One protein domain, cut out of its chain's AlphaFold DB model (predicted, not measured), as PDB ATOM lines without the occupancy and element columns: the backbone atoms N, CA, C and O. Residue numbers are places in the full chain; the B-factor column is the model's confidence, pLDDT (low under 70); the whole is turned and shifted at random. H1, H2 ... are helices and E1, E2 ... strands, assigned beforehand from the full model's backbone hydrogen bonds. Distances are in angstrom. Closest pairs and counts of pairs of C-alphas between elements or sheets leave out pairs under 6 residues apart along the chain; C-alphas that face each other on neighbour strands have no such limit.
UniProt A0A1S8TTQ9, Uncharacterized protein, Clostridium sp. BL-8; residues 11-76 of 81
ATOM      1  N   HIS A  11     109.752 114.093 153.763       71.19
ATOM      2  CA  HIS A  11     109.431 114.071 155.196       71.19
ATOM      3  C   HIS A  11     109.766 115.388 155.913       71.19
ATOM      4  O   HIS A  11     108.926 115.909 156.645       71.19
ATOM      5  N   SER A  12     110.964 115.942 155.704       77.75
ATOM      6  CA  SER A  12     111.373 117.205 156.331       77.75
ATOM      7  C   SER A  12     110.635 118.402 155.732       77.75
ATOM      8  O   SER A  12     110.256 119.302 156.472       77.75
ATOM      9  N   ILE A  13     110.360 118.379 154.424       83.00
ATOM     10  CA  ILE A  13     109.579 119.413 153.733       83.00
ATOM     11  C   ILE A  13     108.132 119.416 154.225       83.00
ATOM     12  O   ILE A  13     107.613 120.469 154.576       83.00
ATOM     13  N   THR A  14     107.499 118.244 154.334       80.69
ATOM     14  CA  THR A  14     106.124 118.143 154.851       80.69
ATOM     15  C   THR A  14     106.036 118.680 156.277       80.69
ATOM     16  O   THR A  14     105.149 119.476 156.572       80.69
ATOM     17  N   MET A  15     106.976 118.301 157.155       83.12
ATOM     18  CA  MET A  15     107.031 118.844 158.517       83.12
ATOM     19  C   MET A  15     107.253 120.358 158.528       83.12
ATOM     20  O   MET A  15     106.609 121.045 159.314       83.12
ATOM     21  N   GLY A  16     108.108 120.869 157.637       84.19
ATOM     22  CA  GLY A  16     108.319 122.301 157.441       84.19
ATOM     23  C   GLY A  16     107.027 123.030 157.077       84.19
ATOM     24  O   GLY A  16     106.652 123.957 157.784       84.19
ATOM     25  N   ILE A  17     106.290 122.566 156.058       84.31
ATOM     26  CA  ILE A  17     105.005 123.163 155.641       84.31
ATOM     27  C   ILE A  17     103.989 123.136 156.788       84.31
ATOM     28  O   ILE A  17     103.355 124.148 157.077       84.31
ATOM     29  N   VAL A  18     103.841 121.995 157.471       83.88
ATOM     30  CA  VAL A  18     102.888 121.844 158.590       83.88
ATOM     31  C   VAL A  18     103.212 122.801 159.741       83.88
ATOM     32  O   VAL A  18     102.305 123.266 160.427       83.88
ATOM     33  N   GLN A  19     104.490 123.123 159.944       89.94
ATOM     34  CA  GLN A  19     104.950 124.078 160.954       89.94
ATOM     35  C   GLN A  19     104.930 125.543 160.476       89.94
ATOM     36  O   GLN A  19     105.328 126.424 161.235       89.94
ATOM     37  N   GLY A  20     104.448 125.819 159.258       86.62
ATOM     38  CA  GLY A  20     104.366 127.170 158.690       86.62
ATOM     39  C   GLY A  20     105.640 127.641 157.982       86.62
ATOM     40  O   GLY A  20     105.837 128.839 157.821       86.62
ATOM     41  N   GLY A  21     106.517 126.719 157.590       84.81
ATOM     42  CA  GLY A  21     107.680 127.014 156.760       84.81
ATOM     43  C   GLY A  21     107.290 127.383 155.328       84.81
ATOM     44  O   GLY A  21     106.309 126.877 154.783       84.81
ATOM     45  N   GLU A  22     108.092 128.248 154.717       83.50
ATOM     46  CA  GLU A  22     107.930 128.688 153.333       83.50
ATOM     47  C   GLU A  22     108.808 127.857 152.391       83.50
ATOM     48  O   GLU A  22     109.872 127.360 152.772       83.50
ATOM     49  N   LEU A  23     108.347 127.691 151.153       80.19
ATOM     50  CA  LEU A  23     109.059 126.969 150.107       80.19
ATOM     51  C   LEU A  23     109.029 127.788 148.828       80.19
ATOM     52  O   LEU A  23     107.964 128.223 148.391       80.19
ATOM     53  N   GLU A  24     110.192 127.920 148.206       82.81
ATOM     54  CA  GLU A  24     110.327 128.501 146.881       82.81
ATOM     55  C   GLU A  24     110.580 127.368 145.875       82.81
ATOM     56  O   GLU A  24     111.523 126.587 146.055       82.81
ATOM     57  N   PRO A  25     109.718 127.195 144.859       84.38
ATOM     58  CA  PRO A  25     109.946 126.193 143.831       84.38
ATOM     59  C   PRO A  25     111.134 126.597 142.953       84.38
ATOM     60  O   PRO A  25     111.242 127.743 142.533       84.38
ATOM     61  N   GLU A  26     111.991 125.635 142.610       88.38
ATOM     62  CA  GLU A  26     113.111 125.863 141.680       88.38
ATOM     63  C   GLU A  26     112.621 126.260 140.276       88.38
ATOM     64  O   GLU A  26     113.258 127.040 139.573       88.38
ATOM     65  N   TYR A  27     111.468 125.729 139.870       86.12
ATOM     66  CA  TYR A  27     110.812 126.048 138.611       86.12
ATOM     67  C   TYR A  27     109.294 125.965 138.766       86.12
ATOM     68  O   TYR A  27     108.770 125.145 139.523       86.12
ATOM     69  N   TYR A  28     108.577 126.786 138.002       86.38
ATOM     70  CA  TYR A  28     107.125 126.732 137.889       86.38
ATOM     71  C   TYR A  28     106.712 126.608 136.423       86.38
ATOM     72  O   TYR A  28     107.402 127.079 135.519       86.38
ATOM     73  N   TYR A  29     105.569 125.968 136.198       86.81
ATOM     74  CA  TYR A  29     104.913 125.933 134.897       86.81
ATOM     75  C   TYR A  29     103.646 126.769 134.988       86.81
ATOM     76  O   TYR A  29     102.753 126.446 135.773       86.81
ATOM     77  N   ASP A  30     103.567 127.827 134.188       87.12
ATOM     78  CA  ASP A  30     102.326 128.570 134.038       87.12
ATOM     79  C   ASP A  30     101.421 127.871 133.016       87.12
ATOM     80  O   ASP A  30     101.755 127.740 131.838       87.12
ATOM     81  N   ILE A  31     100.268 127.400 133.489       89.12
ATOM     82  CA  ILE A  31      99.242 126.762 132.659       89.12
ATOM     83  C   ILE A  31      98.067 127.700 132.360       89.12
ATOM     84  O   ILE A  31      97.084 127.264 131.763       89.12
ATOM     85  N   SER A  32      98.154 128.979 132.743       87.88
ATOM     86  CA  SER A  32      97.116 129.989 132.511       87.88
ATOM     87  C   SER A  32      96.756 130.130 131.029       87.88
ATOM     88  O   SER A  32      95.588 130.300 130.680       87.88
ATOM     89  N   GLU A  33      97.728 129.958 130.131       89.94
ATOM     90  CA  GLU A  33      97.489 129.950 128.687       89.94
ATOM     91  C   GLU A  33      96.641 128.752 128.240       89.94
ATOM     92  O   GLU A  33      95.796 128.890 127.357       89.94
ATOM     93  N   VAL A  34      96.790 127.585 128.877       93.44
ATOM     94  CA  VAL A  34      96.017 126.374 128.541       93.44
ATOM     95  C   VAL A  34      94.535 126.562 128.864       93.44
ATOM     96  O   VAL A  34      93.676 126.104 128.108       93.44
ATOM     97  N   TYR A  35      94.224 127.294 129.936       93.31
ATOM     98  CA  TYR A  35      92.855 127.606 130.361       93.31
ATOM     99  C   TYR A  35      92.025 128.346 129.307       93.31
ATOM    100  O   TYR A  35      90.798 128.264 129.331       93.31
ATOM    101  N   LYS A  36      92.669 129.036 128.357       93.50
ATOM    102  CA  LYS A  36      91.989 129.702 127.233       93.50
ATOM    103  C   LYS A  36      91.429 128.703 126.217       93.50
ATOM    104  O   LYS A  36      90.447 128.991 125.532       93.50
ATOM    105  N   TYR A  37      92.054 127.532 126.114       96.75
ATOM    106  CA  TYR A  37      91.795 126.564 125.049       96.75
ATOM    107  C   TYR A  37      91.081 125.301 125.524       96.75
ATOM    108  O   TYR A  37      90.553 124.563 124.694       96.75
ATOM    109  N   VAL A  38      91.075 125.021 126.829       97.56
ATOM    110  CA  VAL A  38      90.546 123.769 127.382       97.56
ATOM    111  C   VAL A  38      89.777 124.028 128.674       97.56
ATOM    112  O   VAL A  38      90.265 124.725 129.562       97.56
ATOM    113  N   TYR A  39      88.603 123.410 128.798       97.50
ATOM    114  CA  TYR A  39      87.850 123.303 130.048       97.50
ATOM    115  C   TYR A  39      87.585 121.835 130.393       97.50
ATOM    116  O   TYR A  39      87.759 120.949 129.551       97.50
ATOM    117  N   CYS A  40      87.206 121.563 131.637       97.81
ATOM    118  CA  CYS A  40      86.868 120.222 132.099       97.81
ATOM    119  C   CYS A  40      85.442 120.192 132.655       97.81
ATOM    120  O   CYS A  40      85.072 121.044 133.458       97.81
ATOM    121  N   ASP A  41      84.647 119.201 132.254       96.75
ATOM    122  CA  ASP A  41      83.274 119.002 132.750       96.75
ATOM    123  C   ASP A  41      83.186 117.998 133.920       96.75
ATOM    124  O   ASP A  41      82.100 117.698 134.410       96.75
ATOM    125  N   GLY A  42      84.334 117.484 134.375       95.81
ATOM    126  CA  GLY A  42      84.443 116.443 135.400       95.81
ATOM    127  C   GLY A  42      84.569 115.020 134.843       95.81
ATOM    128  O   GLY A  42      85.043 114.138 135.558       95.81
ATOM    129  N   GLU A  43      84.243 114.794 133.569       97.88
ATOM    130  CA  GLU A  43      84.410 113.507 132.881       97.88
ATOM    131  C   GLU A  43      85.428 113.579 131.737       97.88
ATOM    132  O   GLU A  43      86.154 112.614 131.479       97.88
ATOM    133  N   ASN A  44      85.509 114.723 131.061       98.44
ATOM    134  CA  ASN A  44      86.312 114.964 129.876       98.44
ATOM    135  C   ASN A  44      86.994 116.332 129.931       98.44
ATOM    136  O   ASN A  44      86.440 117.319 130.410       98.44
ATOM    137  N   PHE A  45      88.181 116.396 129.336       98.19
ATOM    138  CA  PHE A  45      88.781 117.650 128.907       98.19
ATOM    139  C   PHE A  45      88.277 117.977 127.504       98.19
ATOM    140  O   PHE A  45      88.335 117.137 126.594       98.19
ATOM    141  N   ILE A  46      87.781 119.197 127.340       98.69
ATOM    142  CA  ILE A  46      87.062 119.654 126.156       98.69
ATOM    143  C   ILE A  46      87.731 120.916 125.636       98.69
ATOM    144  O   ILE A  46      88.006 121.856 126.382       98.69
ATOM    145  N   ARG A  47      88.000 120.934 124.334       98.25
ATOM    146  CA  ARG A  47      88.593 122.085 123.664       98.25
ATOM    147  C   ARG A  47      87.547 123.170 123.416       98.25
ATOM    148  O   ARG A  47      86.475 122.884 122.891       98.25
ATOM    149  N   THR A  48      87.874 124.415 123.743       96.94
ATOM    150  CA  THR A  48      86.941 125.551 123.673       96.94
ATOM    151  C   THR A  48      86.606 125.971 122.243       96.94
ATOM    152  O   THR A  48      85.498 126.437 121.997       96.94
ATOM    153  N   GLU A  49      87.528 125.791 121.290       97.69
ATOM    154  CA  GLU A  49      87.350 126.269 119.909       97.69
ATOM    155  C   GLU A  49      86.225 125.549 119.146       97.69
ATOM    156  O   GLU A  49      85.545 126.160 118.324       97.69
ATOM    157  N   ASP A  50      86.022 124.255 119.414       97.88
ATOM    158  CA  ASP A  50      85.093 123.394 118.672       97.88
ATOM    159  C   ASP A  50      84.281 122.433 119.557       97.88
ATOM    160  O   ASP A  50      83.554 121.585 119.039       97.88
ATOM    161  N   ASN A  51      84.380 122.561 120.884       97.75
ATOM    162  CA  ASN A  51      83.739 121.691 121.877       97.75
ATOM    163  C   ASN A  51      84.075 120.200 121.719       97.75
ATOM    164  O   ASN A  51      83.305 119.324 122.120       97.75
ATOM    165  N   LYS A  52      85.233 119.879 121.135       98.44
ATOM    166  CA  LYS A  52      85.654 118.492 120.960       98.44
ATOM    167  C   LYS A  52      86.270 117.941 122.245       98.44
ATOM    168  O   LYS A  52      87.161 118.554 122.832       98.44
ATOM    169  N   VAL A  53      85.852 116.735 122.630       98.50
ATOM    170  CA  VAL A  53      86.523 115.946 123.672       98.50
ATOM    171  C   VAL A  53      87.926 115.579 123.194       98.50
ATOM    172  O   VAL A  53      88.087 114.934 122.153       98.50
ATOM    173  N   ILE A  54      88.938 115.981 123.961       97.88
ATOM    174  CA  ILE A  54      90.352 115.731 123.648       97.88
ATOM    175  C   ILE A  54      90.986 114.691 124.570       97.88
ATOM    176  O   ILE A  54      91.942 114.029 124.173       97.88
ATOM    177  N   ALA A  55      90.444 114.508 125.777       97.94
ATOM    178  CA  ALA A  55      90.884 113.478 126.709       97.94
ATOM    179  C   ALA A  55      89.780 113.137 127.714       97.94
ATOM    180  O   ALA A  55      88.963 113.988 128.060       97.94
ATOM    181  N   LYS A  56      89.800 111.903 128.224       98.38
ATOM    182  CA  LYS A  56      88.974 111.485 129.360       98.38
ATOM    183  C   LYS A  56      89.689 111.808 130.672       98.38
ATOM    184  O   LYS A  56      90.908 111.653 130.757       98.38
ATOM    185  N   VAL A  57      88.943 112.210 131.695       98.06
ATOM    186  CA  VAL A  57      89.469 112.403 133.050       98.06
ATOM    187  C   VAL A  57      89.922 111.060 133.622       98.06
ATOM    188  O   VAL A  57      89.171 110.085 133.651       98.06
ATOM    189  N   THR A  58      91.173 111.009 134.076       97.75
ATOM    190  CA  THR A  58      91.771 109.836 134.738       97.75
ATOM    191  C   THR A  58      91.922 110.024 136.245       97.75
ATOM    192  O   THR A  58      92.047 109.043 136.974       97.75
ATOM    193  N   ASN A  59      91.893 111.272 136.717       95.88
ATOM    194  CA  ASN A  59      91.934 111.636 138.124       95.88
ATOM    195  C   ASN A  59      91.002 112.835 138.361       95.88
ATOM    196  O   ASN A  59      91.182 113.900 137.764       95.88
ATOM    197  N   VAL A  60      89.998 112.642 139.215       95.19
ATOM    198  CA  VAL A  60      88.930 113.623 139.445       95.19
ATOM    199  C   VAL A  60      89.439 114.810 140.260       95.19
ATOM    200  O   VAL A  60      89.045 115.944 140.003       95.19
ATOM    201  N   GLU A  61      90.353 114.581 141.200       93.50
ATOM    202  CA  GLU A  61      90.923 115.633 142.040       93.50
ATOM    203  C   GLU A  61      91.724 116.640 141.200       93.50
ATOM    204  O   GLU A  61      91.538 117.849 141.327       93.50
ATOM    205  N   PHE A  62      92.559 116.158 140.277       92.31
ATOM    206  CA  PHE A  62      93.309 117.003 139.347       92.31
ATOM    207  C   PHE A  62      92.392 117.708 138.342       92.31
ATOM    208  O   PHE A  62      92.625 118.876 138.031       92.31
ATOM    209  N   ALA A  63      91.335 117.043 137.867       94.88
ATOM    210  CA  ALA A  63      90.324 117.674 137.019       94.88
ATOM    211  C   ALA A  63      89.617 118.837 137.738       94.88
ATOM    212  O   ALA A  63      89.456 119.912 137.159       94.88
ATOM    213  N   ALA A  64      89.270 118.657 139.015       94.75
ATOM    214  CA  ALA A  64      88.675 119.707 139.835       94.75
ATOM    215  C   ALA A  64      89.645 120.879 140.054       94.75
ATOM    216  O   ALA A  64      89.263 122.032 139.867       94.75
ATOM    217  N   ILE A  65      90.910 120.602 140.398       93.38
ATOM    218  CA  ILE A  65      91.942 121.639 140.572       93.38
ATOM    219  C   ILE A  65      92.134 122.437 139.275       93.38
ATOM    220  O   ILE A  65      92.205 123.667 139.319       93.38
ATOM    221  N   PHE A  66      92.185 121.752 138.128       93.81
ATOM    222  CA  PHE A  66      92.295 122.383 136.816       93.81
ATOM    223  C   PHE A  66      91.133 123.350 136.559       93.81
ATOM    224  O   PHE A  66      91.370 124.521 136.266       93.81
ATOM    225  N   GLU A  67      89.892 122.884 136.717       95.44
ATOM    226  CA  GLU A  67      88.707 123.684 136.392       95.44
ATOM    227  C   GLU A  67      88.507 124.847 137.373       95.44
ATOM    228  O   GLU A  67      88.173 125.956 136.958       95.44
ATOM    229  N   ILE A  68      88.803 124.653 138.663       93.69
ATOM    230  CA  ILE A  68      88.832 125.754 139.636       93.69
ATOM    231  C   ILE A  68      89.866 126.802 139.209       93.69
ATOM    232  O   ILE A  68      89.553 127.989 139.196       93.69
ATOM    233  N   GLY A  69      91.080 126.387 138.829       92.31
ATOM    234  CA  GLY A  69      92.116 127.297 138.337       92.31
ATOM    235  C   GLY A  69      91.653 128.117 137.128       92.31
ATOM    236  O   GLY A  69      91.773 129.344 137.138       92.31
ATOM    237  N   ARG A  70      91.033 127.455 136.143       93.75
ATOM    238  CA  ARG A  70      90.441 128.083 134.952       93.75
ATOM    239  C   ARG A  70      89.401 129.148 135.322       93.75
ATOM    240  O   ARG A  70      89.474 130.278 134.841       93.75
ATOM    241  N   LEU A  71      88.467 128.807 136.215       93.38
ATOM    242  CA  LEU A  71      87.388 129.692 136.673       93.38
ATOM    243  C   LEU A  71      87.892 130.892 137.486       93.38
ATOM    244  O   LEU A  71      87.295 131.968 137.429       93.38
ATOM    245  N   LEU A  72      88.968 130.727 138.260       92.19
ATOM    246  CA  LEU A  72      89.584 131.832 138.997       92.19
ATOM    247  C   LEU A  72      90.155 132.876 138.026       92.19
ATOM    248  O   LEU A  72      89.845 134.060 138.163       92.19
ATOM    249  N   ILE A  73      90.895 132.432 137.004       90.12
ATOM    250  CA  ILE A  73      91.445 133.310 135.960       90.12
ATOM    251  C   ILE A  73      90.331 133.985 135.153       90.12
ATOM    252  O   ILE A  73      90.387 135.192 134.930       90.12
ATOM    253  N   GLU A  74      89.281 133.248 134.783       91.06
ATOM    254  CA  GLU A  74      88.105 133.803 134.091       91.06
ATOM    255  C   GLU A  74      87.437 134.936 134.890       91.06
ATOM    256  O   GLU A  74      86.942 135.907 134.320       91.06
ATOM    257  N   LYS A  75      87.469 134.855 136.225       92.12
ATOM    258  CA  LYS A  75      86.957 135.891 137.135       92.12
ATOM    259  C   LYS A  75      87.961 137.012 137.434       92.12
ATOM    260  O   LYS A  75      87.673 137.858 138.277       92.12
ATOM    261  N   GLY A  76      89.122 137.026 136.780       88.88
ATOM    262  CA  GLY A  76      90.175 138.021 137.002       88.88
ATOM    263  C   GLY A  76      90.954 137.831 138.307       88.88
ATOM    264  O   GLY A  76      91.625 138.756 138.754       88.88
TER     265      GLY A  76
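This is residues 11 to 76 of the 81 residues of an uncharacterized protein of Clostridium sp. BL-8 (UniProt A0A1S8TTQ9). A small head, made of a three-stranded antiparallel sheet with the helix H2 packed slantwise on one face, over the edge strand E1, sits at one end of a long arm that ends in the short helix H1. The long unnamed stretch of residues 19 to 37 joins H1 to E1, and of the arm, residues 14 to 20, of which 14 to 18 belong to H1, and residues 24 to 30 stand free. The printed part has 66 residues, with two named helices and three named strands in the order H1, E1, E2, E3, H2, and its class is mixed, helices and strands. The sheet's order is E1, E2, E3. The whole is loose, with a radius of gyration of the C-alphas of 15.5 A, and elongated, spanning 46 by 26 by 21 A.

The sheet holds E1, residues 38 to 40, E2, residues 44 to 47, and E3, residues 53 to 56, in a meander, each strand the antiparallel neighbour of the one before. E1 and E2 form a hairpin with 155 degrees between their directions; N 39 and O 46 are 2.9 A apart and N 46 and O 39 are 2.8 A apart, within hydrogen-bond range. E2 and E3 form a hairpin at 157 degrees, with N 45 and O 55 within hydrogen-bond range at 2.8 A. E1 and E3 are edge strands, and E2 is the inner strand. H2, residues 60 to 74, is on the sheet at a height of 7.1 A, over E1, in two layers, a helix on one face of a sheet. The closest C-alphas of E1 and H2, those of Cys 40 and Glu 67, are 5.8 A apart. On the local plane, fitted to only just enough C-alphas, 6, the lines of H2 and E1 stand at 53 degrees, and H2 runs slantwise to the strands. H1, residues 11 to 18, is not on the sheet, and it is apart from E2, E3 and H2. In H1 and H2 every O i to N i+4 pair is within hydrogen-bond range.

E1 is 7.0 A long from first to last C-alpha, E2 9.7 A and E3 7.6 A; C-alpha 38, where E1 begins, is at (90.546, 123.769, 127.382). H2 is 20.9 A long and ends with C-alpha 74 at (88.105, 133.803, 134.091). H1 is 10.7 A long and begins with C-alpha 11 at (109.431, 114.071, 155.196).

The two C-alphas farthest apart, those of Gln 19 and Asp 50, are 46.7 A apart. The link from H1 to E1, 19 residues, is long; the links E1 to E2, E2 to E3 and E3 to H2 are tight. The printed part has no cut. The mean pLDDT of the printed part is 91.7, that of H1 is 81, and no printed residue is under 70.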